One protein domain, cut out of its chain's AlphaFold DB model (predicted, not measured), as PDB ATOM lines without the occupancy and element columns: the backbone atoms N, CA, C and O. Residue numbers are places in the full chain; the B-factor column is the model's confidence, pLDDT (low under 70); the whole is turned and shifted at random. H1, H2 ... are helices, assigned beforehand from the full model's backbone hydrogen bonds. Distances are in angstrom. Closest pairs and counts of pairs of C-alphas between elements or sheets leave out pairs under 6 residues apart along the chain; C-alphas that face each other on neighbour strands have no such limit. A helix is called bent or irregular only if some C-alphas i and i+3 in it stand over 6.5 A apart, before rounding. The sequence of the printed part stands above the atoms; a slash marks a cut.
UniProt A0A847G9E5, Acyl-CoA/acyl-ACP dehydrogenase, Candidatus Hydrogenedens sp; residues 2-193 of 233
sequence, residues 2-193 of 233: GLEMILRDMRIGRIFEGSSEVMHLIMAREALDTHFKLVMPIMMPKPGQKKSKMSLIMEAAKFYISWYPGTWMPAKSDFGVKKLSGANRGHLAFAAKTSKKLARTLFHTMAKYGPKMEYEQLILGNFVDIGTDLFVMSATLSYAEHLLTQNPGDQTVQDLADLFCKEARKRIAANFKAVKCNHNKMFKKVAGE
ATOM      1  N   GLY A   2     -41.756  -6.184 -27.441       86.69
ATOM      2  CA  GLY A   2     -40.699  -5.685 -28.356       86.69
ATOM      3  C   GLY A   2     -40.933  -4.296 -28.987       86.69
ATOM      4  O   GLY A   2     -40.029  -3.469 -28.990       86.69
ATOM      5  N   LEU A   3     -42.148  -4.003 -29.473       86.94
ATOM      6  CA  LEU A   3     -42.491  -2.688 -30.057       86.94
ATOM      7  C   LEU A   3     -42.388  -1.536 -29.047       86.94
ATOM      8  O   LEU A   3     -41.911  -0.459 -29.381       86.94
ATOM      9  N   GLU A   4     -42.815  -1.775 -27.807       93.31
ATOM     10  CA  GLU A   4     -42.680  -0.818 -26.704       93.31
ATOM     11  C   GLU A   4     -41.206  -0.492 -26.440       93.31
ATOM     12  O   GLU A   4     -40.841   0.676 -26.322       93.31
ATOM     13  N   MET A   5     -40.358  -1.524 -26.411       89.44
ATOM     14  CA  MET A   5     -38.920  -1.367 -26.219       89.44
ATOM     15  C   MET A   5     -38.305  -0.527 -27.341       89.44
ATOM     16  O   MET A   5     -37.649   0.466 -27.055       89.44
ATOM     17  N   ILE A   6     -38.635  -0.825 -28.602       89.50
ATOM     18  CA  ILE A   6     -38.185  -0.033 -29.757       89.50
ATOM     19  C   ILE A   6     -38.638   1.429 -29.636       89.50
ATOM     20  O   ILE A   6     -37.834   2.335 -29.831       89.50
ATOM     21  N   LEU A   7     -39.900   1.695 -29.281       88.12
ATOM     22  CA  LEU A   7     -40.403   3.067 -29.133       88.12
ATOM     23  C   LEU A   7     -39.691   3.836 -28.013       88.12
ATOM     24  O   LEU A   7     -39.393   5.025 -28.174       88.12
ATOM     25  N   ARG A   8     -39.403   3.169 -26.891       87.62
ATOM     26  CA  ARG A   8     -38.642   3.748 -25.780       87.62
ATOM     27  C   ARG A   8     -37.209   4.054 -26.204       87.62
ATOM     28  O   ARG A   8     -36.730   5.159 -25.955       87.62
ATOM     29  N   ASP A   9     -36.573   3.122 -26.900       89.50
ATOM     30  CA  ASP A   9     -35.190   3.254 -27.342       89.50
ATOM     31  C   ASP A   9     -35.065   4.337 -28.429       89.50
ATOM     32  O   ASP A   9     -34.165   5.165 -28.375       89.50
ATOM     33  N   MET A  10     -36.027   4.473 -29.349       85.75
ATOM     34  CA  MET A  10     -36.020   5.532 -30.373       85.75
ATOM     35  C   MET A  10     -36.155   6.951 -29.797       85.75
ATOM     36  O   MET A  10     -35.738   7.924 -30.433       85.75
ATOM     37  N   ARG A  11     -36.734   7.123 -28.599       84.25
ATOM     38  CA  ARG A  11     -36.874   8.452 -27.977       84.25
ATOM     39  C   ARG A  11     -35.513   9.061 -27.647       84.25
ATOM     40  O   ARG A  11     -35.368  10.279 -27.766       84.25
ATOM     41  N   ILE A  12     -34.540   8.226 -27.280       85.81
ATOM     42  CA  ILE A  12     -33.204   8.654 -26.857       85.81
ATOM     43  C   ILE A  12     -32.385   9.245 -28.011       85.81
ATOM     44  O   ILE A  12     -31.628  10.196 -27.809       85.81
ATOM     45  N   GLY A  13     -32.638   8.777 -29.240       79.38
ATOM     46  CA  GLY A  13     -31.950   9.225 -30.453       79.38
ATOM     47  C   GLY A  13     -32.190  10.693 -30.816       79.38
ATOM     48  O   GLY A  13     -31.465  11.246 -31.631       79.38
ATOM     49  N   ARG A  14     -33.170  11.364 -30.196       79.81
ATOM     50  CA  ARG A  14     -33.398  12.810 -30.381       79.81
ATOM     51  C   ARG A  14     -32.638  13.700 -29.392       79.81
ATOM     52  O   ARG A  14     -32.793  14.918 -29.471       79.81
ATOM     53  N   ILE A  15     -31.888  13.114 -28.450       77.25
ATOM     54  CA  ILE A  15     -31.297  13.817 -27.299       77.25
ATOM     55  C   ILE A  15     -29.765  13.678 -27.241       77.25
ATOM     56  O   ILE A  15     -29.086  14.686 -27.065       77.25
ATOM     57  N   PHE A  16     -29.215  12.463 -27.346       60.22
ATOM     58  CA  PHE A  16     -27.830  12.194 -26.912       60.22
ATOM     59  C   PHE A  16     -26.724  12.687 -27.854       60.22
ATOM     60  O   PHE A  16     -25.684  13.122 -27.371       60.22
ATOM     61  N   GLU A  17     -26.936  12.698 -29.170       68.88
ATOM     62  CA  GLU A  17     -25.929  13.160 -30.151       68.88
ATOM     63  C   GLU A  17     -26.014  14.678 -30.418       68.88
ATOM     64  O   GLU A  17     -25.581  15.193 -31.446       68.88
ATOM     65  N   GLY A  18     -26.582  15.401 -29.451       65.62
ATOM     66  CA  GLY A  18     -27.114  16.745 -29.604       65.62
ATOM     67  C   GLY A  18     -28.634  16.677 -29.655       65.62
ATOM     68  O   GLY A  18     -29.212  15.926 -30.441       65.62
ATOM     69  N   SER A  19     -29.303  17.467 -28.811       81.38
ATOM     70  CA  SER A  19     -30.754  17.602 -28.943       81.38
ATOM     71  C   SER A  19     -31.083  18.069 -30.357       81.38
ATOM     72  O   SER A  19     -30.333  18.855 -30.952       81.38
ATOM     73  N   SER A  20     -32.198  17.585 -30.906       81.94
ATOM     74  CA  SER A  20     -32.643  18.002 -32.237       81.94
ATOM     75  C   SER A  20     -32.657  19.530 -32.340       81.94
ATOM     76  O   SER A  20     -32.140  20.085 -33.303       81.94
ATOM     77  N   GLU A  21     -33.107  20.222 -31.301       85.06
ATOM     78  CA  GLU A  21     -33.121  21.677 -31.189       85.06
ATOM     79  C   GLU A  21     -31.721  22.304 -31.293       85.06
ATOM     80  O   GLU A  21     -31.534  23.265 -32.040       85.06
ATOM     81  N   VAL A  22     -30.713  21.758 -30.605       86.00
ATOM     82  CA  VAL A  22     -29.329  22.261 -30.693       86.00
ATOM     83  C   VAL A  22     -28.751  22.036 -32.088       86.00
ATOM     84  O   VAL A  22     -28.137  22.948 -32.643       86.00
ATOM     85  N   MET A  23     -28.996  20.872 -32.695       88.31
ATOM     86  CA  MET A  23     -28.575  20.614 -34.074       88.31
ATOM     87  C   MET A  23     -29.202  21.614 -35.052       88.31
ATOM     88  O   MET A  23     -28.507  22.119 -35.934       88.31
ATOM     89  N   HIS A  24     -30.479  21.975 -34.862       90.56
ATOM     90  CA  HIS A  24     -31.131  23.011 -35.668       90.56
ATOM     91  C   HIS A  24     -30.423  24.357 -35.539       90.56
ATOM     92  O   HIS A  24     -30.164  25.015 -36.544       90.56
ATOM     93  N   LEU A  25     -30.039  24.763 -34.330       90.12
ATOM     94  CA  LEU A  25     -29.321  26.022 -34.131       90.12
ATOM     95  C   LEU A  25     -27.927  26.012 -34.766       90.12
ATOM     96  O   LEU A  25     -27.526  27.018 -35.352       90.12
ATOM     97  N   ILE A  26     -27.208  24.890 -34.701       90.56
ATOM     98  CA  ILE A  26     -25.895  24.746 -35.343       90.56
ATOM     99  C   ILE A  26     -26.033  24.837 -36.867       90.56
ATOM    100  O   ILE A  26     -25.336  25.636 -37.491       90.56
ATOM    101  N   MET A  27     -26.972  24.097 -37.464       91.94
ATOM    102  CA  MET A  27     -27.235  24.152 -38.907       91.94
ATOM    103  C   MET A  27     -27.659  25.552 -39.361       91.94
ATOM    104  O   MET A  27     -27.176  26.056 -40.374       91.94
ATOM    105  N   ALA A  28     -28.538  26.207 -38.599       91.56
ATOM    106  CA  ALA A  28     -28.971  27.568 -38.884       91.56
ATOM    107  C   ALA A  28     -27.808  28.567 -38.822       91.56
ATOM    108  O   ALA A  28     -27.695  29.438 -39.686       91.56
ATOM    109  N   ARG A  29     -26.936  28.440 -37.815       89.12
ATOM    110  CA  ARG A  29     -25.741  29.275 -37.673       89.12
ATOM    111  C   ARG A  29     -24.801  29.092 -38.856       89.12
ATOM    112  O   ARG A  29     -24.383  30.090 -39.433       89.12
ATOM    113  N   GLU A  30     -24.518  27.852 -39.234       92.31
ATOM    114  CA  GLU A  30     -23.639  27.543 -40.364       92.31
ATOM    115  C   GLU A  30     -24.202  28.104 -41.678       92.31
ATOM    116  O   GLU A  30     -23.491  28.745 -42.450       92.31
ATOM    117  N   ALA A  31     -25.516  27.983 -41.894       89.75
ATOM    118  CA  ALA A  31     -26.185  28.551 -43.063       89.75
ATOM    119  C   ALA A  31     -26.084  30.089 -43.147       89.75
ATOM    120  O   ALA A  31     -26.140  30.658 -44.239       89.75
ATOM    121  N   LEU A  32     -25.942  30.777 -42.011       89.06
ATOM    122  CA  LEU A  32     -25.818  32.237 -41.928       89.06
ATOM    123  C   LEU A  32     -24.363  32.723 -41.880       89.06
ATOM    124  O   LEU A  32     -24.107  33.903 -42.133       89.06
ATOM    125  N   ASP A  33     -23.409  31.843 -41.580       89.62
ATOM    126  CA  ASP A  33     -22.025  32.197 -41.259       89.62
ATOM    127  C   ASP A  33     -21.330  32.972 -42.389       89.62
ATOM    128  O   ASP A  33     -20.698  34.001 -42.145       89.62
ATOM    129  N   THR A  34     -21.545  32.570 -43.646       87.88
ATOM    130  CA  THR A  34     -21.004  33.288 -44.818       87.88
ATOM    131  C   THR A  34     -21.441  34.757 -44.837       87.88
ATOM    132  O   THR A  34     -20.644  35.655 -45.112       87.88
ATOM    133  N   HIS A  35     -22.704  35.023 -44.510       88.69
ATOM    134  CA  HIS A  35     -23.249  36.373 -44.494       88.69
ATOM    135  C   HIS A  35     -22.798  37.157 -43.260       88.69
ATOM    136  O   HIS A  35     -22.438  38.332 -43.378       88.69
ATOM    137  N   PHE A  36     -22.751  36.516 -42.088       87.00
ATOM    138  CA  PHE A  36     -22.262  37.153 -40.867       87.00
ATOM    139  C   PHE A  36     -20.783  37.523 -40.958       87.00
ATOM    140  O   PHE A  36     -20.424  38.623 -40.546       87.00
ATOM    141  N   LYS A  37     -19.936  36.693 -41.572       88.38
ATOM    142  CA  LYS A  37     -18.519  37.013 -41.813       88.38
ATOM    143  C   LYS A  37     -18.326  38.303 -42.616       88.38
ATOM    144  O   LYS A  37     -17.375  39.035 -42.357       88.38
ATOM    145  N   LEU A  38     -19.235  38.606 -43.545       87.75
ATOM    146  CA  LEU A  38     -19.196  39.834 -44.348       87.75
ATOM    147  C   LEU A  38     -19.784  41.047 -43.611       87.75
ATOM    148  O   LEU A  38     -19.268  42.154 -43.738       87.75
ATOM    149  N   VAL A  39     -20.866  40.855 -42.851       85.12
ATOM    150  CA  VAL A  39     -21.644  41.959 -42.259       85.12
ATOM    151  C   VAL A  39     -21.156  42.344 -40.856       85.12
ATOM    152  O   VAL A  39     -21.116  43.531 -40.525       85.12
ATOM    153  N   MET A  40     -20.738  41.380 -40.031       84.56
ATOM    154  CA  MET A  40     -20.336  41.622 -38.639       84.56
ATOM    155  C   MET A  40     -19.146  42.584 -38.500       84.56
ATOM    156  O   MET A  40     -19.250  43.492 -37.679       84.56
ATOM    157  N   PRO A  41     -18.066  42.502 -39.306       86.50
ATOM    158  CA  PRO A  41     -16.953  43.456 -39.217       86.50
ATOM    159  C   PRO A  41     -17.334  44.909 -39.551       86.50
ATOM    160  O   PRO A  41     -16.608  45.835 -39.188       86.50
ATOM    161  N   ILE A  42     -18.449  45.114 -40.264       86.00
ATOM    162  CA  ILE A  42     -18.980  46.436 -40.626       86.00
ATOM    163  C   ILE A  42     -19.878  46.979 -39.506       86.00
ATOM    164  O   ILE A  42     -19.825  48.173 -39.204       86.00
ATOM    165  N   MET A  43     -20.707  46.114 -38.910       83.62
ATOM    166  CA  MET A  43     -21.652  46.481 -37.850       83.62
ATOM    167  C   MET A  43     -21.000  46.597 -36.469       83.62
ATOM    168  O   MET A  43     -21.332  47.506 -35.715       83.62
ATOM    169  N   MET A  44     -20.090  45.683 -36.139       83.25
ATOM    170  CA  MET A  44     -19.434  45.567 -34.835       83.25
ATOM    171  C   MET A  44     -17.912  45.481 -35.035       83.25
ATOM    172  O   MET A  44     -17.336  44.393 -34.944       83.25
ATOM    173  N   PRO A  45     -17.250  46.607 -35.363       81.75
ATOM    174  CA  PRO A  45     -15.814  46.615 -35.595       81.75
ATOM    175  C   PRO A  45     -15.049  46.276 -34.312       81.75
ATOM    176  O   PRO A  45     -15.350  46.797 -33.237       81.75
ATOM    177  N   LYS A  46     -14.047  45.401 -34.420       81.06
ATOM    178  CA  LYS A  46     -13.215  44.992 -33.277       81.06
ATOM    179  C   LYS A  46     -12.049  45.969 -33.060       81.06
ATOM    180  O   LYS A  46     -11.519  46.500 -34.041       81.06
ATOM    181  N   PRO A  47     -11.582  46.173 -31.814       77.44
ATOM    182  CA  PRO A  47     -10.330  46.885 -31.559       77.44
ATOM    183  C   PRO A  47      -9.171  46.223 -32.326       77.44
ATOM    184  O   PRO A  47      -9.017  45.004 -32.273       77.44
ATOM    185  N   GLY A  48      -8.381  47.003 -33.075       79.50
ATOM    186  CA  GLY A  48      -7.260  46.486 -33.883       79.50
ATOM    187  C   GLY A  48      -7.629  45.958 -35.281       79.50
ATOM    188  O   GLY A  48      -6.828  45.273 -35.920       79.50
ATOM    189  N   GLN A  49      -8.829  46.256 -35.783       81.69
ATOM    190  CA  GLN A  49      -9.268  45.845 -37.117       81.69
ATOM    191  C   GLN A  49      -8.421  46.493 -38.229       81.69
ATOM    192  O   GLN A  49      -8.508  47.689 -38.483       81.69
ATOM    193  N   LYS A  50      -7.616  45.670 -38.920       80.81
ATOM    194  CA  LYS A  50      -6.664  46.117 -39.959       80.81
ATOM    195  C   LYS A  50      -7.331  46.681 -41.217       80.81
ATOM    196  O   LYS A  50      -6.750  47.518 -41.899       80.81
ATOM    197  N   LYS A  51      -8.526  46.191 -41.563       85.25
ATOM    198  CA  LYS A  51      -9.273  46.655 -42.739       85.25
ATOM    199  C   LYS A  51     -10.123  47.866 -42.377       85.25
ATOM    200  O   LYS A  51     -10.860  47.832 -41.392       85.25
ATOM    201  N   SER A  52     -10.061  48.904 -43.207       87.50
ATOM    202  CA  SER A  52     -10.932  50.064 -43.054       87.50
ATOM    203  C   SER A  52     -12.399  49.673 -43.261       87.50
ATOM    204  O   SER A  52     -12.732  48.744 -43.998       87.50
ATOM    205  N   LYS A  53     -13.312  50.409 -42.624       86.00
ATOM    206  CA  LYS A  53     -14.756  50.191 -42.795       86.00
ATOM    207  C   LYS A  53     -15.178  50.277 -44.269       86.00
ATOM    208  O   LYS A  53     -16.018  49.500 -44.710       86.00
ATOM    209  N   MET A  54     -14.560  51.184 -45.031       87.81
ATOM    210  CA  MET A  54     -14.835  51.367 -46.457       87.81
ATOM    211  C   MET A  54     -14.459  50.133 -47.285       87.81
ATOM    212  O   MET A  54     -15.250  49.702 -48.123       87.81
ATOM    213  N   SER A  55     -13.294  49.524 -47.037       90.38
ATOM    214  CA  SER A  55     -12.884  48.337 -47.797       90.38
ATOM    215  C   SER A  55     -13.802  47.143 -47.531       90.38
ATOM    216  O   SER A  55     -14.170  46.438 -48.466       90.38
ATOM    217  N   LEU A  56     -14.256  46.966 -46.289       90.50
ATOM    218  CA  LEU A  56     -15.211  45.915 -45.926       90.50
ATOM    219  C   LEU A  56     -16.584  46.111 -46.572       90.50
ATOM    220  O   LEU A  56     -17.171  45.150 -47.064       90.50
ATOM    221  N   ILE A  57     -17.082  47.350 -46.617       90.50
ATOM    222  CA  ILE A  57     -18.323  47.674 -47.332       90.50
ATOM    223  C   ILE A  57     -18.179  47.340 -48.818       90.50
ATOM    224  O   ILE A  57     -19.089  46.748 -49.393       90.50
ATOM    225  N   MET A  58     -17.038  47.662 -49.431       92.44
ATOM    226  CA  MET A  58     -16.789  47.367 -50.842       92.44
ATOM    227  C   MET A  58     -16.713  45.856 -51.120       92.44
ATOM    228  O   MET A  58     -17.280  45.384 -52.105       92.44
ATOM    229  N   GLU A  59     -16.072  45.081 -50.240       90.12
ATOM    230  CA  GLU A  59     -16.032  43.612 -50.320       90.12
ATOM    231  C   GLU A  59     -17.432  42.996 -50.194       90.12
ATOM    232  O   GLU A  59     -17.827  42.174 -51.026       90.12
ATOM    233  N   ALA A  60     -18.213  43.438 -49.205       90.75
ATOM    234  CA  ALA A  60     -19.593  42.999 -49.028       90.75
ATOM    235  C   ALA A  60     -20.463  43.379 -50.237       90.75
ATOM    236  O   ALA A  60     -21.203  42.541 -50.751       90.75
ATOM    237  N   ALA A  61     -20.344  44.611 -50.739       91.62
ATOM    238  CA  ALA A  61     -21.076  45.074 -51.914       91.62
ATOM    239  C   ALA A  61     -20.752  44.225 -53.150       91.62
ATOM    240  O   ALA A  61     -21.669  43.753 -53.820       91.62
ATOM    241  N   LYS A  62     -19.468  43.948 -53.412       93.50
ATOM    242  CA  LYS A  62     -19.035  43.092 -54.527       93.50
ATOM    243  C   LYS A  62     -19.654  41.695 -54.450       93.50
ATOM    244  O   LYS A  62     -20.117  41.179 -55.466       93.50
ATOM    245  N   PHE A  63     -19.691  41.097 -53.258       92.81
ATOM    246  CA  PHE A  63     -20.338  39.803 -53.049       92.81
ATOM    247  C   PHE A  63     -21.845  39.872 -53.339       92.81
ATOM    248  O   PHE A  63     -22.354  39.104 -54.156       92.81
ATOM    249  N   TYR A  64     -22.558  40.811 -52.711       93.19
ATOM    250  CA  TYR A  64     -24.018  40.875 -52.795       93.19
ATOM    251  C   TYR A  64     -24.535  41.305 -54.171       93.19
ATOM    252  O   TYR A  64     -25.582  40.808 -54.584       93.19
ATOM    253  N   ILE A  65     -23.800  42.146 -54.908       93.56
ATOM    254  CA  ILE A  65     -24.138  42.531 -56.289       93.56
ATOM    255  C   ILE A  65     -24.172  41.310 -57.213       93.56
ATOM    256  O   ILE A  65     -25.024  41.237 -58.092       93.56
ATOM    257  N   SER A  66     -23.282  40.338 -57.009       90.75
ATOM    258  CA  SER A  66     -23.263  39.106 -57.803       90.75
ATOM    259  C   SER A  66     -24.256  38.066 -57.272       90.75
ATOM    260  O   SER A  66     -25.075  37.516 -58.012       90.75
ATOM    261  N   TRP A  67     -24.230  37.819 -55.961       93.81
ATOM    262  CA  TRP A  67     -24.997  36.744 -55.339       93.81
ATOM    263  C   TRP A  67     -26.508  37.006 -55.340       93.81
ATOM    264  O   TRP A  67     -27.286  36.124 -55.714       93.81
ATOM    265  N   TYR A  68     -26.944  38.211 -54.950       92.88
ATOM    266  CA  TYR A  68     -28.364  38.490 -54.727       92.88
ATOM    267  C   TYR A  68     -29.197  38.368 -56.012       92.88
ATOM    268  O   TYR A  68     -30.182  37.625 -55.981       92.88
ATOM    269  N   PRO A  69     -28.819  38.954 -57.166       92.75
ATOM    270  CA  PRO A  69     -29.543  38.732 -58.422       92.75
ATOM    271  C   PRO A  69     -29.595  37.253 -58.834       92.75
ATOM    272  O   PRO A  69     -30.636  36.773 -59.285       92.75
ATOM    273  N   GLY A  70     -28.523  36.489 -58.594       90.62
ATOM    274  CA  GLY A  70     -28.467  35.051 -58.890       90.62
ATOM    275  C   GLY A  70     -29.550  34.225 -58.183       90.62
ATOM    276  O   GLY A  70     -30.011  33.202 -58.711       90.62
ATOM    277  N   THR A  71     -30.024  34.693 -57.026       90.44
ATOM    278  CA  THR A  71     -31.130  34.062 -56.292       90.44
ATOM    279  C   THR A  71     -32.514  34.299 -56.918       90.44
ATOM    280  O   THR A  71     -33.446  33.541 -56.641       90.44
ATOM    281  N   TRP A  72     -32.659  35.309 -57.778       90.81
ATOM    282  CA  TRP A  72     -33.885  35.594 -58.537       90.81
ATOM    283  C   TRP A  72     -33.891  34.944 -59.918       90.81
ATOM    284  O   TRP A  72     -34.962  34.675 -60.459       90.81
ATOM    285  N   MET A  73     -32.711  34.642 -60.462       89.75
ATOM    286  CA  MET A  73     -32.589  33.925 -61.729       89.75
ATOM    287  C   MET A  73     -33.261  32.545 -61.658       89.75
ATOM    288  O   MET A  73     -33.212  31.899 -60.601       89.75
ATOM    289  N   PRO A  74     -33.816  32.035 -62.775       87.75
ATOM    290  CA  PRO A  74     -34.356  30.682 -62.841       87.75
ATOM    291  C   PRO A  74     -33.372  29.647 -62.283       87.75
ATOM    292  O   PRO A  74     -32.150  29.777 -62.409       87.75
ATOM    293  N   ALA A  75     -33.897  28.649 -61.579       86.12
ATOM    294  CA  ALA A  75     -33.086  27.507 -61.182       86.12
ATOM    295  C   ALA A  75     -32.756  26.660 -62.418       86.12
ATOM    296  O   ALA A  75     -33.494  26.697 -63.403       86.12
ATOM    297  N   LYS A  76     -31.662  25.892 -62.357       81.12
ATOM    298  CA  LYS A  76     -31.389  24.883 -63.385       81.12
ATOM    299  C   LYS A  76     -32.590  23.938 -63.470       81.12
ATOM    300  O   LYS A  76     -33.136  23.552 -62.439       81.12
ATOM    301  N   SER A  77     -33.015  23.630 -64.689       74.62
ATOM    302  CA  SER A  77     -34.124  22.713 -64.970       74.62
ATOM    303  C   SER A  77     -33.646  21.348 -65.456       74.62
ATOM    304  O   SER A  77     -34.399  20.384 -65.372       74.62
ATOM    305  N   ASP A  78     -32.408  21.273 -65.948       84.31
ATOM    306  CA  ASP A  78     -31.756  20.025 -66.322       84.31
ATOM    307  C   ASP A  78     -30.817  19.567 -65.200       84.31
ATOM    308  O   ASP A  78     -29.903  20.290 -64.793       84.31
ATOM    309  N   PHE A  79     -31.092  18.369 -64.692       87.94
ATOM    310  CA  PHE A  79     -30.341  17.712 -63.625       87.94
ATOM    311  C   PHE A  79     -29.650  16.433 -64.117       87.94
ATOM    312  O   PHE A  79     -29.156  15.665 -63.300       87.94
ATOM    313  N   GLY A  80     -29.645  16.165 -65.429       88.12
ATOM    314  CA  GLY A  80     -29.034  14.963 -66.003       88.12
ATOM    315  C   GLY A  80     -29.763  13.654 -65.676       88.12
ATOM    316  O   GLY A  80     -29.248  12.583 -65.987       88.12
ATOM    317  N   VAL A  81     -30.956  13.728 -65.076       89.12
ATOM    318  CA  VAL A  81     -31.788  12.565 -64.735       89.12
ATOM    319  C   VAL A  81     -32.597  12.105 -65.945       89.12
ATOM    320  O   VAL A  81     -33.253  12.908 -66.616       89.12
ATOM    321  N   LYS A  82     -32.557  10.805 -66.236       90.06
ATOM    322  CA  LYS A  82     -33.181  10.205 -67.426       90.06
ATOM    323  C   LYS A  82     -34.257   9.184 -67.078       90.06
ATOM    324  O   LYS A  82     -35.120   8.938 -67.918       90.06
ATOM    325  N   LYS A  83     -34.199   8.570 -65.896       93.94
ATOM    326  CA  LYS A  83     -35.092   7.475 -65.493       93.94
ATOM    327  C   LYS A  83     -36.276   7.955 -64.651       93.94
ATOM    328  O   LYS A  83     -37.328   7.320 -64.667       93.94
ATOM    329  N   LEU A  84     -36.158   9.093 -63.970       94.25
ATOM    330  CA  LEU A  84     -37.258   9.695 -63.218       94.25
ATOM    331  C   LEU A  84     -38.454  10.068 -64.108       94.25
ATOM    332  O   LEU A  84     -38.323  10.664 -65.185       94.25
ATOM    333  N   SER A  85     -39.650   9.796 -63.585       94.75
ATOM    334  CA  SER A  85     -40.916  10.196 -64.190       94.75
ATOM    335  C   SER A  85     -41.008  11.720 -64.344       94.75
ATOM    336  O   SER A  85     -40.270  12.489 -63.719       94.75
ATOM    337  N   GLY A  86     -41.934  12.195 -65.182       94.06
ATOM    338  CA  GLY A  86     -42.183  13.635 -65.324       94.06
ATOM    339  C   GLY A  86     -42.549  14.309 -63.993       94.06
ATOM    340  O   GLY A  86     -42.056  15.401 -63.704       94.06
ATOM    341  N   ALA A  87     -43.337  13.630 -63.152       95.19
ATOM    342  CA  ALA A  87     -43.700  14.108 -61.819       95.19
ATOM    343  C   ALA A  87     -42.459  14.277 -60.925       95.19
ATOM    344  O   ALA A  87     -42.213  15.371 -60.408       95.19
ATOM    345  N   ASN A  88     -41.615  13.243 -60.836       96.50
ATOM    346  CA  ASN A  88     -40.397  13.244 -60.021       96.50
ATOM    347  C   ASN A  88     -39.349  14.257 -60.503       96.50
ATOM    348  O   ASN A  88     -38.749  14.966 -59.691       96.50
ATOM    349  N   ARG A  89     -39.209  14.459 -61.818       95.94
ATOM    350  CA  ARG A  89     -38.414  15.575 -62.369       95.94
ATOM    351  C   ARG A  89     -38.980  16.942 -61.974       95.94
ATOM    352  O   ARG A  89     -38.227  17.861 -61.649       95.94
ATOM    353  N   GLY A  90     -40.304  17.070 -61.906       95.88
ATOM    354  CA  GLY A  90     -40.973  18.248 -61.358       95.88
ATOM    355  C   GLY A  90     -40.628  18.510 -59.887       95.88
ATOM    356  O   GLY A  90     -40.522  19.669 -59.481       95.88
ATOM    357  N   HIS A  91     -40.414  17.466 -59.076       97.25
ATOM    358  CA  HIS A  91     -39.942  17.594 -57.689       97.25
ATOM    359  C   HIS A  91     -38.504  18.101 -57.582       97.25
ATOM    360  O   HIS A  91     -38.261  18.971 -56.744       97.25
ATOM    361  N   LEU A  92     -37.597  17.696 -58.475       95.50
ATOM    362  CA  LEU A  92     -36.248  18.278 -58.551       95.50
ATOM    363  C   LEU A  92     -36.282  19.766 -58.914       95.50
ATOM    364  O   LEU A  92     -35.667  20.594 -58.238       95.50
ATOM    365  N   ALA A  93     -37.062  20.133 -59.935       95.38
ATOM    366  CA  ALA A  93     -37.226  21.531 -60.329       95.38
ATOM    367  C   ALA A  93     -37.831  22.375 -59.192       95.38
ATOM    368  O   ALA A  93     -37.385  23.499 -58.932       95.38
ATOM    369  N   PHE A  94     -38.815  21.822 -58.472       96.75
ATOM    370  CA  PHE A  94     -39.358  22.443 -57.268       96.75
ATOM    371  C   PHE A  94     -38.277  22.644 -56.205       96.75
ATOM    372  O   PHE A  94     -38.183  23.749 -55.669       96.75
ATOM    373  N   ALA A  95     -37.470  21.620 -55.909       96.94
ATOM    374  CA  ALA A  95     -36.429  21.697 -54.892       96.94
ATOM    375  C   ALA A  95     -35.424  22.805 -55.233       96.94
ATOM    376  O   ALA A  95     -35.225  23.715 -54.434       96.94
ATOM    377  N   ALA A  96     -34.909  22.843 -56.466       95.69
ATOM    378  CA  ALA A  96     -33.941  23.856 -56.887       95.69
ATOM    379  C   ALA A  96     -34.503  25.290 -56.852       95.69
ATOM    380  O   ALA A  96     -33.848  26.216 -56.360       95.69
ATOM    381  N   LYS A  97     -35.743  25.496 -57.321       96.00
ATOM    382  CA  LYS A  97     -36.432  26.797 -57.216       96.00
ATOM    383  C   LYS A  97     -36.634  27.201 -55.756       96.00
ATOM    384  O   LYS A  97     -36.488  28.373 -55.397       96.00
ATOM    385  N   THR A  98     -36.986  26.239 -54.914       97.62
ATOM    386  CA  THR A  98     -37.307  26.481 -53.511       97.62
ATOM    387  C   THR A  98     -36.058  26.722 -52.674       97.62
ATOM    388  O   THR A  98     -36.105  27.600 -51.823       97.62
ATOM    389  N   SER A  99     -34.918  26.102 -52.985       96.56
ATOM    390  CA  SER A  99     -33.620  26.434 -52.380       96.56
ATOM    391  C   SER A  99     -33.236  27.895 -52.630       96.56
ATOM    392  O   SER A  99     -32.843  28.604 -51.706       96.56
ATOM    393  N   LYS A 100     -33.453  28.415 -53.849       95.62
ATOM    394  CA  LYS A 100     -33.256  29.850 -54.133       95.62
ATOM    395  C   LYS A 100     -34.229  30.745 -53.358       95.62
ATOM    396  O   LYS A 100     -33.863  31.829 -52.904       95.62
ATOM    397  N   LYS A 101     -35.488  30.322 -53.203       96.56
ATOM    398  CA  LYS A 101     -36.472  31.027 -52.365       96.56
ATOM    399  C   LYS A 101     -36.064  31.012 -50.888       96.56
ATOM    400  O   LYS A 101     -36.180  32.050 -50.240       96.56
ATOM    401  N   LEU A 102     -35.589  29.877 -50.379       97.06
ATOM    402  CA  LEU A 102     -35.098  29.708 -49.015       97.06
ATOM    403  C   LEU A 102     -33.953  30.684 -48.749       97.06
ATOM    404  O   LEU A 102     -34.074  31.497 -47.840       97.06
ATOM    405  N   ALA A 103     -32.927  30.691 -49.605       95.00
ATOM    406  CA  ALA A 103     -31.784  31.595 -49.491       95.00
ATOM    407  C   ALA A 103     -32.206  33.074 -49.416       95.00
ATOM    408  O   ALA A 103     -31.782  33.798 -48.519       95.00
ATOM    409  N   ARG A 104     -33.109  33.519 -50.302       95.06
ATOM    410  CA  ARG A 104     -33.641  34.896 -50.271       95.06
ATOM    411  C   ARG A 104     -34.412  35.203 -49.001       95.06
ATOM    412  O   ARG A 104     -34.215  36.254 -48.404       95.06
ATOM    413  N   THR A 105     -35.299  34.296 -48.602       95.81
ATOM    414  CA  THR A 105     -36.159  34.500 -47.432       95.81
ATOM    415  C   THR A 105     -35.320  34.551 -46.159       95.81
ATOM    416  O   THR A 105     -35.546  35.417 -45.315       95.81
ATOM    417  N   LEU A 106     -34.318  33.676 -46.047       94.69
ATOM    418  CA  LEU A 106     -33.347  33.672 -44.960       94.69
ATOM    419  C   LEU A 106     -32.569  34.990 -44.930       94.69
ATOM    420  O   LEU A 106     -32.528  35.646 -43.894       94.69
ATOM    421  N   PHE A 107     -32.047  35.432 -46.076       93.12
ATOM    422  CA  PHE A 107     -31.313  36.691 -46.200       93.12
ATOM    423  C   PHE A 107     -32.151  37.923 -45.833       93.12
ATOM    424  O   PHE A 107     -31.702  38.774 -45.069       93.12
ATOM    425  N   HIS A 108     -33.393  38.019 -46.315       94.06
ATOM    426  CA  HIS A 108     -34.305  39.110 -45.945       94.06
ATOM    427  C   HIS A 108     -34.664  39.082 -44.460       94.06
ATOM    428  O   HIS A 108     -34.785  40.130 -43.828       94.06
ATOM    429  N   THR A 109     -34.805  37.889 -43.886       93.81
ATOM    430  CA  THR A 109     -35.053  37.727 -42.450       93.81
ATOM    431  C   THR A 109     -33.835  38.169 -41.644       93.81
ATOM    432  O   THR A 109     -33.977  38.939 -40.699       93.81
ATOM    433  N   MET A 110     -32.632  37.796 -42.070       91.25
ATOM    434  CA  MET A 110     -31.387  38.274 -41.478       91.25
ATOM    435  C   MET A 110     -31.262  39.794 -41.565       91.25
ATOM    436  O   MET A 110     -30.942  40.426 -40.566       91.25
ATOM    437  N   ALA A 111     -31.589  40.411 -42.703       89.94
ATOM    438  CA  ALA A 111     -31.591  41.868 -42.831       89.94
ATOM    439  C   ALA A 111     -32.588  42.542 -41.867       89.94
ATOM    440  O   ALA A 111     -32.299  43.603 -41.321       89.94
ATOM    441  N   LYS A 112     -33.744  41.911 -41.622       91.62
ATOM    442  CA  LYS A 112     -34.775  42.410 -40.701       91.62
ATOM    443  C   LYS A 112     -34.368  42.310 -39.225       91.62
ATOM    444  O   LYS A 112     -34.641  43.236 -38.466       91.62
ATOM    445  N   TYR A 113     -33.794  41.185 -38.800       89.00
ATOM    446  CA  TYR A 113     -33.472  40.930 -37.386       89.00
ATOM    447  C   TYR A 113     -32.030  41.306 -37.012       89.00
ATOM    448  O   TYR A 113     -31.744  41.562 -35.840       89.00
ATOM    449  N   GLY A 114     -31.127  41.377 -37.990       87.00
ATOM    450  CA  GLY A 114     -29.714  41.684 -37.795       87.00
ATOM    451  C   GLY A 114     -29.048  40.715 -36.806       87.00
ATOM    452  O   GLY A 114     -29.367  39.524 -36.811       87.00
ATOM    453  N   PRO A 115     -28.179  41.212 -35.906       82.69
ATOM    454  CA  PRO A 115     -27.533  40.390 -34.879       82.69
ATOM    455  C   PRO A 115     -28.517  39.655 -33.961       82.69
ATOM    456  O   PRO A 115     -28.203  38.592 -33.445       82.69
ATOM    457  N   LYS A 116     -29.743  40.172 -33.790       86.88
ATOM    458  CA  LYS A 116     -30.750  39.551 -32.915       86.88
ATOM    459  C   LYS A 116     -31.364  38.277 -33.505       86.88
ATOM    460  O   LYS A 116     -32.160  37.629 -32.831       86.88
ATOM    461  N   MET A 117     -31.028  37.925 -34.747       86.56
ATOM    462  CA  MET A 117     -31.543  36.728 -35.411       86.56
ATOM    463  C   MET A 117     -31.198  35.439 -34.653       86.56
ATOM    464  O   MET A 117     -32.001  34.512 -34.664       86.56
ATOM    465  N   GLU A 118     -30.067  35.399 -33.943       84.44
ATOM    466  CA  GLU A 118     -29.671  34.247 -33.118       84.44
ATOM    467  C   GLU A 118     -30.690  33.915 -32.008       84.44
ATOM    468  O   GLU A 118     -30.839  32.754 -31.629       84.44
ATOM    469  N   TYR A 119     -31.463  34.905 -31.543       85.88
ATOM    470  CA  TYR A 119     -32.505  34.728 -30.520       85.88
ATOM    471  C   TYR A 119     -33.871  34.320 -31.096       85.88
ATOM    472  O   TYR A 119     -34.824  34.080 -30.347       85.88
ATOM    473  N   GLU A 120     -34.009  34.254 -32.420       90.19
ATOM    474  CA  GLU A 120     -35.245  33.863 -33.102       90.19
ATOM    475  C   GLU A 120     -35.231  32.368 -33.456       90.19
ATOM    476  O   GLU A 120     -35.458  31.966 -34.597       90.19
ATOM    477  N   GLN A 121     -34.995  31.532 -32.440       90.44
ATOM    478  CA  GLN A 121     -34.789  30.082 -32.560       90.44
ATOM    479  C   GLN A 121     -35.920  29.357 -33.302       90.44
ATOM    480  O   GLN A 121     -35.649  28.506 -34.141       90.44
ATOM    481  N   LEU A 122     -37.183  29.734 -33.071       92.00
ATOM    482  CA  LEU A 122     -38.325  29.154 -33.791       92.00
ATOM    483  C   LEU A 122     -38.278  29.470 -35.293       92.00
ATOM    484  O   LEU A 122     -38.608  28.623 -36.117       92.00
ATOM    485  N   ILE A 123     -37.863  30.682 -35.674       93.81
ATOM    486  CA  ILE A 123     -37.724  31.063 -37.088       93.81
ATOM    487  C   ILE A 123     -36.560  30.296 -37.719       93.81
ATOM    488  O   ILE A 123     -36.700  29.776 -38.825       93.81
ATOM    489  N   LEU A 124     -35.434  30.199 -37.008       93.88
ATOM    490  CA  LEU A 124     -34.262  29.442 -37.446       93.88
ATOM    491  C   LEU A 124     -34.578  27.954 -37.630       93.88
ATOM    492  O   LEU A 124     -34.227  27.395 -38.666       93.88
ATOM    493  N   GLY A 125     -35.311  27.348 -36.692       94.38
ATOM    494  CA  GLY A 125     -35.786  25.968 -36.792       94.38
ATOM    495  C   GLY A 125     -36.605  25.737 -38.061       94.38
ATOM    496  O   GLY A 125     -36.263  24.869 -38.853       94.38
ATOM    497  N   ASN A 126     -37.577  26.613 -38.349       96.44
ATOM    498  CA  ASN A 126     -38.367  26.514 -39.582       96.44
ATOM    499  C   ASN A 126     -37.507  26.583 -40.859       96.44
ATOM    500  O   ASN A 126     -37.815  25.913 -41.843       96.44
ATOM    501  N   PHE A 127     -36.446  27.397 -40.887       96.94
ATOM    502  CA  PHE A 127     -35.540  27.438 -42.041       96.94
ATOM    503  C   PHE A 127     -34.733  26.152 -42.200       96.94
ATOM    504  O   PHE A 127     -34.561  25.682 -43.327       96.94
ATOM    505  N   VAL A 128     -34.265  25.587 -41.091       96.81
ATOM    506  CA  VAL A 128     -33.539  24.314 -41.069       96.81
ATOM    507  C   VAL A 128     -34.445  23.173 -41.513       96.81
ATOM    508  O   VAL A 128     -34.028  22.377 -42.347       96.81
ATOM    509  N   ASP A 129     -35.695  23.132 -41.050       97.38
ATOM    510  CA  ASP A 129     -36.671  22.129 -41.480       97.38
ATOM    511  C   ASP A 129     -36.915  22.202 -42.993       97.38
ATOM    512  O   ASP A 129     -36.917  21.180 -43.676       97.38
ATOM    513  N   ILE A 130     -37.053  23.414 -43.554       98.31
ATOM    514  CA  ILE A 130     -37.166  23.594 -45.012       98.31
ATOM    515  C   ILE A 130     -35.911  23.069 -45.717       98.31
ATOM    516  O   ILE A 130     -36.027  22.365 -46.719       98.31
ATOM    517  N   GLY A 131     -34.719  23.422 -45.228       97.75
ATOM    518  CA  GLY A 131     -33.453  22.945 -45.791       97.75
ATOM    519  C   GLY A 131     -33.338  21.420 -45.753       97.75
ATOM    520  O   GLY A 131     -32.952  20.807 -46.748       97.75
ATOM    521  N   THR A 132     -33.754  20.816 -44.643       97.44
ATOM    522  CA  THR A 132     -33.755  19.368 -44.421       97.44
ATOM    523  C   THR A 132     -34.719  18.671 -45.374       97.44
ATOM    524  O   THR A 132     -34.307  17.757 -46.082       97.44
ATOM    525  N   ASP A 133     -35.966  19.134 -45.493       98.44
ATOM    526  CA  ASP A 133     -36.923  18.559 -46.447       98.44
ATOM    527  C   ASP A 133     -36.416  18.669 -47.895       98.44
ATOM    528  O   ASP A 133     -36.533  17.716 -48.663       98.44
ATOM    529  N   LEU A 134     -35.796  19.792 -48.279       98.31
ATOM    530  CA  LEU A 134     -35.199  19.952 -49.612       98.31
ATOM    531  C   LEU A 134     -34.040  18.974 -49.852       98.31
ATOM    532  O   LEU A 134     -33.919  18.418 -50.949       98.31
ATOM    533  N   PHE A 135     -33.200  18.753 -48.840       97.88
ATOM    534  CA  PHE A 135     -32.114  17.780 -48.893       97.88
ATOM    535  C   PHE A 135     -32.651  16.352 -49.035       97.88
ATOM    536  O   PHE A 135     -32.266  15.650 -49.969       97.88
ATOM    537  N   VAL A 136     -33.601  15.946 -48.187       98.19
ATOM    538  CA  VAL A 136     -34.175  14.593 -48.217       98.19
ATOM    539  C   VAL A 136     -34.952  14.350 -49.512       98.19
ATOM    540  O   VAL A 136     -34.830  13.271 -50.088       98.19
ATOM    541  N   MET A 137     -35.679  15.343 -50.038       98.38
ATOM    542  CA  MET A 137     -36.291  15.252 -51.372       98.38
ATOM    543  C   MET A 137     -35.238  14.958 -52.445       98.38
ATOM    544  O   MET A 137     -35.419  14.057 -53.261       98.38
ATOM    545  N   SER A 138     -34.127  15.696 -52.433       97.44
ATOM    546  CA  SER A 138     -33.054  15.539 -53.422       97.44
ATOM    547  C   SER A 138     -32.372  14.172 -53.310       97.44
ATOM    548  O   SER A 138     -32.159  13.514 -54.327       97.44
ATOM    549  N   ALA A 139     -32.095  13.708 -52.089       98.19
ATOM    550  CA  ALA A 139     -31.519  12.390 -51.826       98.19
ATOM    551  C   ALA A 139     -32.462  11.255 -52.255       98.19
ATOM    552  O   ALA A 139     -32.035  10.329 -52.940       98.19
ATOM    553  N   THR A 140     -33.754  11.366 -51.929       98.12
ATOM    554  CA  THR A 140     -34.786  10.390 -52.315       98.12
ATOM    555  C   THR A 140     -34.873  10.263 -53.833       98.12
ATOM    556  O   THR A 140     -34.849   9.157 -54.363       98.12
ATOM    557  N   LEU A 141     -34.913  11.388 -54.551       97.38
ATOM    558  CA  LEU A 141     -34.996  11.404 -56.014       97.38
ATOM    559  C   LEU A 141     -33.705  10.899 -56.673       97.38
ATOM    560  O   LEU A 141     -33.769  10.176 -57.665       97.38
ATOM    561  N   SER A 142     -32.539  11.226 -56.109       96.88
ATOM    562  CA  SER A 142     -31.252  10.692 -56.570       96.88
ATOM    563  C   SER A 142     -31.171   9.177 -56.389       96.88
ATOM    564  O   SER A 142     -30.672   8.474 -57.266       96.88
ATOM    565  N   TYR A 143     -31.663   8.662 -55.262       97.12
ATOM    566  CA  TYR A 143     -31.676   7.231 -54.994       97.12
ATOM    567  C   TYR A 143     -32.700   6.500 -55.869       97.12
ATOM    568  O   TYR A 143     -32.395   5.444 -56.417       97.12
ATOM    569  N   ALA A 144     -33.870   7.100 -56.095       97.06
ATOM    570  CA  ALA A 144     -34.864   6.584 -57.029       97.06
ATOM    571  C   ALA A 144     -34.300   6.458 -58.457       97.06
ATOM    572  O   ALA A 144     -34.440   5.403 -59.067       97.06
ATOM    573  N   GLU A 145     -33.600   7.476 -58.976       96.25
ATOM    574  CA  GLU A 145     -32.919   7.402 -60.285       96.25
ATOM    575  C   GLU A 145     -31.913   6.236 -60.341       96.25
ATOM    576  O   GLU A 145     -31.833   5.516 -61.341       96.25
ATOM    577  N   HIS A 146     -31.165   6.018 -59.255       96.19
ATOM    578  CA  HIS A 146     -30.222   4.908 -59.152       96.19
ATOM    579  C   HIS A 146     -30.924   3.540 -59.185       96.19
ATOM    580  O   HIS A 146     -30.526   2.676 -59.968       96.19
ATOM    581  N   LEU A 147     -31.988   3.342 -58.403       97.06
ATOM    582  CA  LEU A 147     -32.759   2.091 -58.410       97.06
ATOM    583  C   LEU A 147     -33.397   1.822 -59.777       97.06
ATOM    584  O   LEU A 147     -33.339   0.704 -60.284       97.06
ATOM    585  N   LEU A 148     -33.913   2.862 -60.433       96.56
ATOM    586  CA  LEU A 148     -34.488   2.765 -61.775       96.56
ATOM    587  C   LEU A 148     -33.439   2.505 -62.864       96.56
ATOM    588  O   LEU A 148     -33.779   2.117 -63.978       96.56
ATOM    589  N   THR A 149     -32.153   2.705 -62.581       93.94
ATOM    590  CA  THR A 149     -31.090   2.258 -63.490       93.94
ATOM    591  C   THR A 149     -30.949   0.736 -63.457       93.94
ATOM    592  O   THR A 149     -30.669   0.135 -64.490       93.94
ATOM    593  N   GLN A 150     -31.189   0.117 -62.298       94.56
ATOM    594  CA  GLN A 150     -31.143  -1.335 -62.115       94.56
ATOM    595  C   GLN A 150     -32.443  -2.008 -62.576       94.56
ATOM    596  O   GLN A 150     -32.397  -3.044 -63.231       94.56
ATOM    597  N   ASN A 151     -33.594  -1.395 -62.285       94.31
ATOM    598  CA  ASN A 151     -34.908  -1.868 -62.715       94.31
ATOM    599  C   ASN A 151     -35.746  -0.724 -63.329       94.31
ATOM    600  O   ASN A 151     -36.543  -0.093 -62.633       94.31
ATOM    601  N   PRO A 152     -35.593  -0.439 -64.639       89.50
ATOM    602  CA  PRO A 152     -36.229   0.716 -65.284       89.50
ATOM    603  C   PRO A 152     -37.760   0.718 -65.303       89.50
ATOM    604  O   PRO A 152     -38.356   1.768 -65.534       89.50
ATOM    605  N   GLY A 153     -38.394  -0.440 -65.104       88.62
ATOM    606  CA  GLY A 153     -39.850  -0.587 -65.130       88.62
ATOM    607  C   GLY A 153     -40.534  -0.419 -63.774       88.62
ATOM    608  O   GLY A 153     -41.761  -0.485 -63.718       88.62
ATOM    609  N   ASP A 154     -39.779  -0.225 -62.688       93.75
ATOM    610  CA  ASP A 154     -40.332  -0.237 -61.335       93.75
ATOM    611  C   ASP A 154     -41.097   1.052 -60.996       93.75
ATOM    612  O   ASP A 154     -40.526   2.072 -60.601       93.75
ATOM    613  N   GLN A 155     -42.422   1.003 -61.132       95.12
ATOM    614  CA  GLN A 155     -43.283   2.130 -60.767       95.12
ATOM    615  C   GLN A 155     -43.382   2.337 -59.256       95.12
ATOM    616  O   GLN A 155     -43.588   3.465 -58.818       95.12
ATOM    617  N   THR A 156     -43.158   1.302 -58.441       97.19
ATOM    618  CA  THR A 156     -43.319   1.411 -56.983       97.19
ATOM    619  C   THR A 156     -42.323   2.405 -56.380       97.19
ATOM    620  O   THR A 156     -42.677   3.196 -55.504       97.19
ATOM    621  N   VAL A 157     -41.099   2.448 -56.919       97.00
ATOM    622  CA  VAL A 157     -40.061   3.420 -56.544       97.00
ATOM    623  C   VAL A 157     -40.468   4.844 -56.930       97.00
ATOM    624  O   VAL A 157     -40.269   5.781 -56.153       97.00
ATOM    625  N   GLN A 158     -41.051   5.020 -58.120       97.19
ATOM    626  CA  GLN A 158     -41.500   6.330 -58.600       97.19
ATOM    627  C   GLN A 158     -42.649   6.866 -57.741       97.19
ATOM    628  O   GLN A 158     -42.605   8.035 -57.356       97.19
ATOM    629  N   ASP A 159     -43.629   6.017 -57.426       98.00
ATOM    630  CA  ASP A 159     -44.814   6.359 -56.637       98.00
ATOM    631  C   ASP A 159     -44.449   6.707 -55.191       98.00
ATOM    632  O   ASP A 159     -44.932   7.701 -54.642       98.00
ATOM    633  N   LEU A 160     -43.542   5.938 -54.579       98.12
ATOM    634  CA  LEU A 160     -43.055   6.215 -53.229       98.12
ATOM    635  C   LEU A 160     -42.306   7.555 -53.164       98.12
ATOM    636  O   LEU A 160     -42.549   8.359 -52.259       98.12
ATOM    637  N   ALA A 161     -41.420   7.813 -54.131       98.12
ATOM    638  CA  ALA A 161     -40.684   9.072 -54.207       98.12
ATOM    639  C   ALA A 161     -41.623  10.270 -54.430       98.12
ATOM    640  O   ALA A 161     -41.468  11.302 -53.768       98.12
ATOM    641  N   ASP A 162     -42.619  10.127 -55.308       98.44
ATOM    642  CA  ASP A 162     -43.627  11.153 -55.587       98.44
ATOM    643  C   ASP A 162     -44.462  11.463 -54.335       98.44
ATOM    644  O   ASP A 162     -44.591  12.628 -53.940       98.44
ATOM    645  N   LEU A 163     -44.955  10.431 -53.639       98.56
ATOM    646  CA  LEU A 163     -45.717  10.582 -52.399       98.56
ATOM    647  C   LEU A 163     -44.909  11.315 -51.324       98.56
ATOM    648  O   LEU A 163     -45.383  12.313 -50.769       98.56
ATOM    649  N   PHE A 164     -43.677  10.868 -51.059       98.44
ATOM    650  CA  PHE A 164     -42.803  11.529 -50.089       98.44
ATOM    651  C   PHE A 164     -42.594  13.004 -50.452       98.44
ATOM    652  O   PHE A 164     -42.749  13.894 -49.611       98.44
ATOM    653  N   CYS A 165     -42.291  13.282 -51.721       98.62
ATOM    654  CA  CYS A 165     -42.020  14.634 -52.178       98.62
ATOM    655  C   CYS A 165     -43.265  15.534 -52.144       98.62
ATOM    656  O   CYS A 165     -43.133  16.744 -51.940       98.62
ATOM    657  N   LYS A 166     -44.476  14.994 -52.324       98.69
ATOM    658  CA  LYS A 166     -45.738  15.733 -52.136       98.69
ATOM    659  C   LYS A 166     -45.947  16.131 -50.675       98.69
ATOM    660  O   LYS A 166     -46.283  17.288 -50.415       98.69
ATOM    661  N   GLU A 167     -45.691  15.233 -49.730       98.62
ATOM    662  CA  GLU A 167     -45.788  15.541 -48.297       98.62
ATOM    663  C   GLU A 167     -44.701  16.525 -47.840       98.62
ATOM    664  O   GLU A 167     -44.997  17.495 -47.138       98.62
ATOM    665  N   ALA A 168     -43.465  16.369 -48.320       98.50
ATOM    666  CA  ALA A 168     -42.380  17.315 -48.057       98.50
ATOM    667  C   ALA A 168     -42.718  18.730 -48.555       98.50
ATOM    668  O   ALA A 168     -42.526  19.713 -47.841       98.50
ATOM    669  N   ARG A 169     -43.329  18.864 -49.741       98.62
ATOM    670  CA  ARG A 169     -43.803  20.165 -50.246       98.62
ATOM    671  C   ARG A 169     -44.818  20.831 -49.313       98.62
ATOM    672  O   ARG A 169     -44.769  22.053 -49.161       98.62
ATOM    673  N   LYS A 170     -45.722  20.062 -48.690       98.56
ATOM    674  CA  LYS A 170     -46.691  20.592 -47.713       98.56
ATOM    675  C   LYS A 170     -45.983  21.117 -46.465       98.56
ATOM    676  O   LYS A 170     -46.261  22.246 -46.060       98.56
ATOM    677  N   ARG A 171     -45.038  20.352 -45.906       98.50
ATOM    678  CA  ARG A 171     -44.222  20.778 -44.752       98.50
ATOM    679  C   ARG A 171     -43.417  22.037 -45.059       98.50
ATOM    680  O   ARG A 171     -43.531  23.025 -44.341       98.50
ATOM    681  N   ILE A 172     -42.727  22.068 -46.200       98.69
ATOM    682  CA  ILE A 172     -41.992  23.247 -46.674       98.69
ATOM    683  C   ILE A 172     -42.908  24.477 -46.759       98.69
ATOM    684  O   ILE A 172     -42.544  25.566 -46.310       98.69
ATOM    685  N   ALA A 173     -44.106  24.332 -47.334       98.38
ATOM    686  CA  ALA A 173     -45.061  25.431 -47.437       98.38
ATOM    687  C   ALA A 173     -45.538  25.919 -46.057       98.38
ATOM    688  O   ALA A 173     -45.615  27.131 -45.835       98.38
ATOM    689  N   ALA A 174     -45.815  24.995 -45.132       98.00
ATOM    690  CA  ALA A 174     -46.191  25.308 -43.758       98.00
ATOM    691  C   ALA A 174     -45.072  26.058 -43.019       98.00
ATOM    692  O   ALA A 174     -45.337  27.102 -42.424       98.00
ATOM    693  N   ASN A 175     -43.821  25.619 -43.155       98.12
ATOM    694  CA  ASN A 175     -42.669  26.262 -42.521       98.12
ATOM    695  C   ASN A 175     -42.404  27.659 -43.100       98.12
ATOM    696  O   ASN A 175     -42.193  28.612 -42.352       98.12
ATOM    697  N   PHE A 176     -42.526  27.855 -44.421       98.06
ATOM    698  CA  PHE A 176     -42.468  29.205 -45.003       98.06
ATOM    699  C   PHE A 176     -43.575  30.117 -44.459       98.06
ATOM    700  O   PHE A 176     -43.346  31.313 -44.251       98.06
ATOM    701  N   LYS A 177     -44.780  29.576 -44.243       97.06
ATOM    702  CA  LYS A 177     -45.884  30.321 -43.632       97.06
ATOM    703  C   LYS A 177     -45.569  30.665 -42.178       97.06
ATOM    704  O   LYS A 177     -45.780  31.814 -41.809       97.06
ATOM    705  N   ALA A 178     -45.019  29.737 -41.398       95.44
ATOM    706  CA  ALA A 178     -44.625  29.958 -40.007       95.44
ATOM    707  C   ALA A 178     -43.513  31.015 -39.873       95.44
ATOM    708  O   ALA A 178     -43.585  31.886 -39.007       95.44
ATOM    709  N   VAL A 179     -42.536  31.047 -40.785       94.38
ATOM    710  CA  VAL A 179     -41.527  32.122 -40.828       94.38
ATOM    711  C   VAL A 179     -42.183  33.496 -40.999       94.38
ATOM    712  O   VAL A 179     -41.807  34.455 -40.326       94.38
ATOM    713  N   LYS A 180     -43.184  33.608 -41.883       91.50
ATOM    714  CA  LYS A 180     -43.846  34.884 -42.197       91.50
ATOM    715  C   LYS A 180     -44.880  35.302 -41.145       91.50
ATOM    716  O   LYS A 180     -44.940  36.476 -40.785       91.50
ATOM    717  N   CYS A 181     -45.701  34.361 -40.695       90.94
ATOM    718  CA  CYS A 181     -46.834  34.564 -39.803       90.94
ATOM    719  C   CYS A 181     -46.687  33.628 -38.599       90.94
ATOM    720  O   CYS A 181     -47.022  32.447 -38.687       90.94
ATOM    721  N   ASN A 182     -46.197  34.159 -37.478       90.94
ATOM    722  CA  ASN A 182     -46.019  33.409 -36.236       90.94
ATOM    723  C   ASN A 182     -46.489  34.190 -35.011       90.94
ATOM    724  O   ASN A 182     -46.663  35.408 -35.028       90.94
ATOM    725  N   HIS A 183     -46.635  33.445 -33.921       90.44
ATOM    726  CA  HIS A 183     -47.021  33.940 -32.608       90.44
ATOM    727  C   HIS A 183     -45.838  33.959 -31.628       90.44
ATOM    728  O   HIS A 183     -46.045  33.927 -30.419       90.44
ATOM    729  N   ASN A 184     -44.593  34.039 -32.118       88.50
ATOM    730  CA  ASN A 184     -43.382  33.917 -31.291       88.50
ATOM    731  C   ASN A 184     -43.370  34.889 -30.105       88.50
ATOM    732  O   ASN A 184     -42.947  34.530 -29.011       88.50
ATOM    733  N   LYS A 185     -43.884  36.111 -30.295       87.19
ATOM    734  CA  LYS A 185     -44.021  37.092 -29.210       87.19
ATOM    735  C   LYS A 185     -44.976  36.622 -28.108       87.19
ATOM    736  O   LYS A 185     -44.689  36.836 -26.936       87.19
ATOM    737  N   MET A 186     -46.083  35.977 -28.473       91.38
ATOM    738  CA  MET A 186     -47.033  35.425 -27.506       91.38
ATOM    739  C   MET A 186     -46.443  34.213 -26.788       91.38
ATOM    740  O   MET A 186     -46.563  34.139 -25.573       91.38
ATOM    741  N   PHE A 187     -45.723  33.332 -27.495       90.38
ATOM    742  CA  PHE A 187     -44.985  32.241 -26.851       90.38
ATOM    743  C   PHE A 187     -43.985  32.765 -25.816       90.38
ATOM    744  O   PHE A 187     -43.998  32.301 -24.682       90.38
ATOM    745  N   LYS A 188     -43.182  33.783 -26.166       88.12
ATOM    746  CA  LYS A 188     -42.243  34.428 -25.230       88.12
ATOM    747  C   LYS A 188     -42.967  35.020 -24.013       88.12
ATOM    748  O   LYS A 188     -42.507  34.836 -22.892       88.12
ATOM    749  N   LYS A 189     -44.112  35.682 -24.220       92.62
ATOM    750  CA  LYS A 189     -44.931  36.242 -23.134       92.62
ATOM    751  C   LYS A 189     -45.450  35.153 -22.188       92.62
ATOM    752  O   LYS A 189     -45.221  35.247 -20.989       92.62
ATOM    753  N   VAL A 190     -46.122  34.133 -22.721       93.19
ATOM    754  CA  VAL A 190     -46.741  33.061 -21.921       93.19
ATOM    755  C   VAL A 190     -45.679  32.219 -21.214       93.19
ATOM    756  O   VAL A 190     -45.855  31.870 -20.053       93.19
ATOM    757  N   ALA A 191     -44.548  31.942 -21.870       88.38
ATOM    758  CA  ALA A 191     -43.411  31.290 -21.226       88.38
ATOM    759  C   ALA A 191     -42.870  32.132 -20.061       88.38
ATOM    760  O   ALA A 191     -42.592  31.587 -19.000       88.38
ATOM    761  N   GLY A 192     -42.786  33.458 -20.220       87.88
ATOM    762  CA  GLY A 192     -42.457  34.370 -19.123       87.88
ATOM    763  C   GLY A 192     -43.463  34.286 -17.971       87.88
ATOM    764  O   GLY A 192     -43.064  34.095 -16.833       87.88
ATOM    765  N   GLU A 193     -44.768  34.330 -18.255       88.50
ATOM    766  CA  GLU A 193     -45.821  34.190 -17.233       88.50
ATOM    767  C   GLU A 193     -45.768  32.839 -16.502       88.50
ATOM    768  O   GLU A 193     -46.030  32.773 -15.299       88.50
TER     769      GLU A 193
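AT A GLANCE: This is residues 2 to 193 of the 233 residues of the protein "Acyl-CoA/acyl-ACP dehydrogenase" of Candidatus Hydrogenedens sp (UniProt A0A847G9E5). Three long helices, H4, H5 and H6, lie side by side as the core of a loose up-and-down bundle, and a helical hairpin of H2b and H3 lengthens it at one end. H2a crosses H5 there, while H1 and residues 185 to 193 of H7 stick out. The printed part has 192 residues with seven named helices, H1 to H7 in chain order, and no named strand; the class is all helix. It is loose, with a radius of gyration of the C-alphas of 20.7 A and spans of 64 by 46 by 30 A.

HOW THE PARTS SIT: H1, residues 2 to 12, touches no helix. H2, residues 20 to 43, was assigned as one helix by its hydrogen bonds but is bent, with C-alphas 31 and 34 7.2 A apart; its arms H2a, residues 20 to 31, and H2b, residues 34 to 43, are only just about perpendicular, at 72 degrees. H3, residues 53 to 72, touches H2b with residues 53 to 60 alone, the closest C-alphas being those of Leu 38 and Ala 60, 5.7 A apart. H4, residues 86 to 119, touches H3 with residues 100 to 104 alone, closest at the C-alphas of Thr 71 and Lys 100, 5.2 A. H4 is irregular, as is H2b: C-alphas 112 and 115 are 9.5 A apart in H4, C-alphas 38 and 41 are 6.7 A apart in H2b. H5, residues 121 to 150, touches H4 at a shallow tilt of 21 degrees, opposite ways, closest at the C-alphas of Ala 95 and Leu 134, 5.7 A. H5 also touches H2a with residues 121 to 128 alone, about perpendicular at 86 degrees, the C-alphas of His 24 and Gly 125 being the closest at 5.6 A. H6, residues 155 to 180, touches H5 at a shallow tilt of 14 degrees, opposite ways, closest at the C-alphas of Ile 130 and Ile 172, 5.1 A. H7, residues 184 to 193, touches no helix. Every O i to N i+4 pair is within hydrogen-bond range in H2a, H6 and H7, against 6 of 7 in H1, 3 of 6 in H2b, 12 of 16 in H3, 25 of 30 in H4 and 25 of 26 in H5.

IN THESE COORDINATES: H1 begins at C-alpha 2, (-40.699, -5.685, -28.356). H3 is 28.8 A long, H4 41.8 A, H5 43.3 A and H6 37.7 A. H7 ends at C-alpha 193, (-45.821, 34.190, -17.233).

THE WHOLE: The two C-alphas farthest apart, of Gly 48 and Gly 153, are 65.2 A apart. The printed part has no cut, and the link from H3 to H4 is long, with 13 residues. Residues 16 to 18 have pLDDT under 70.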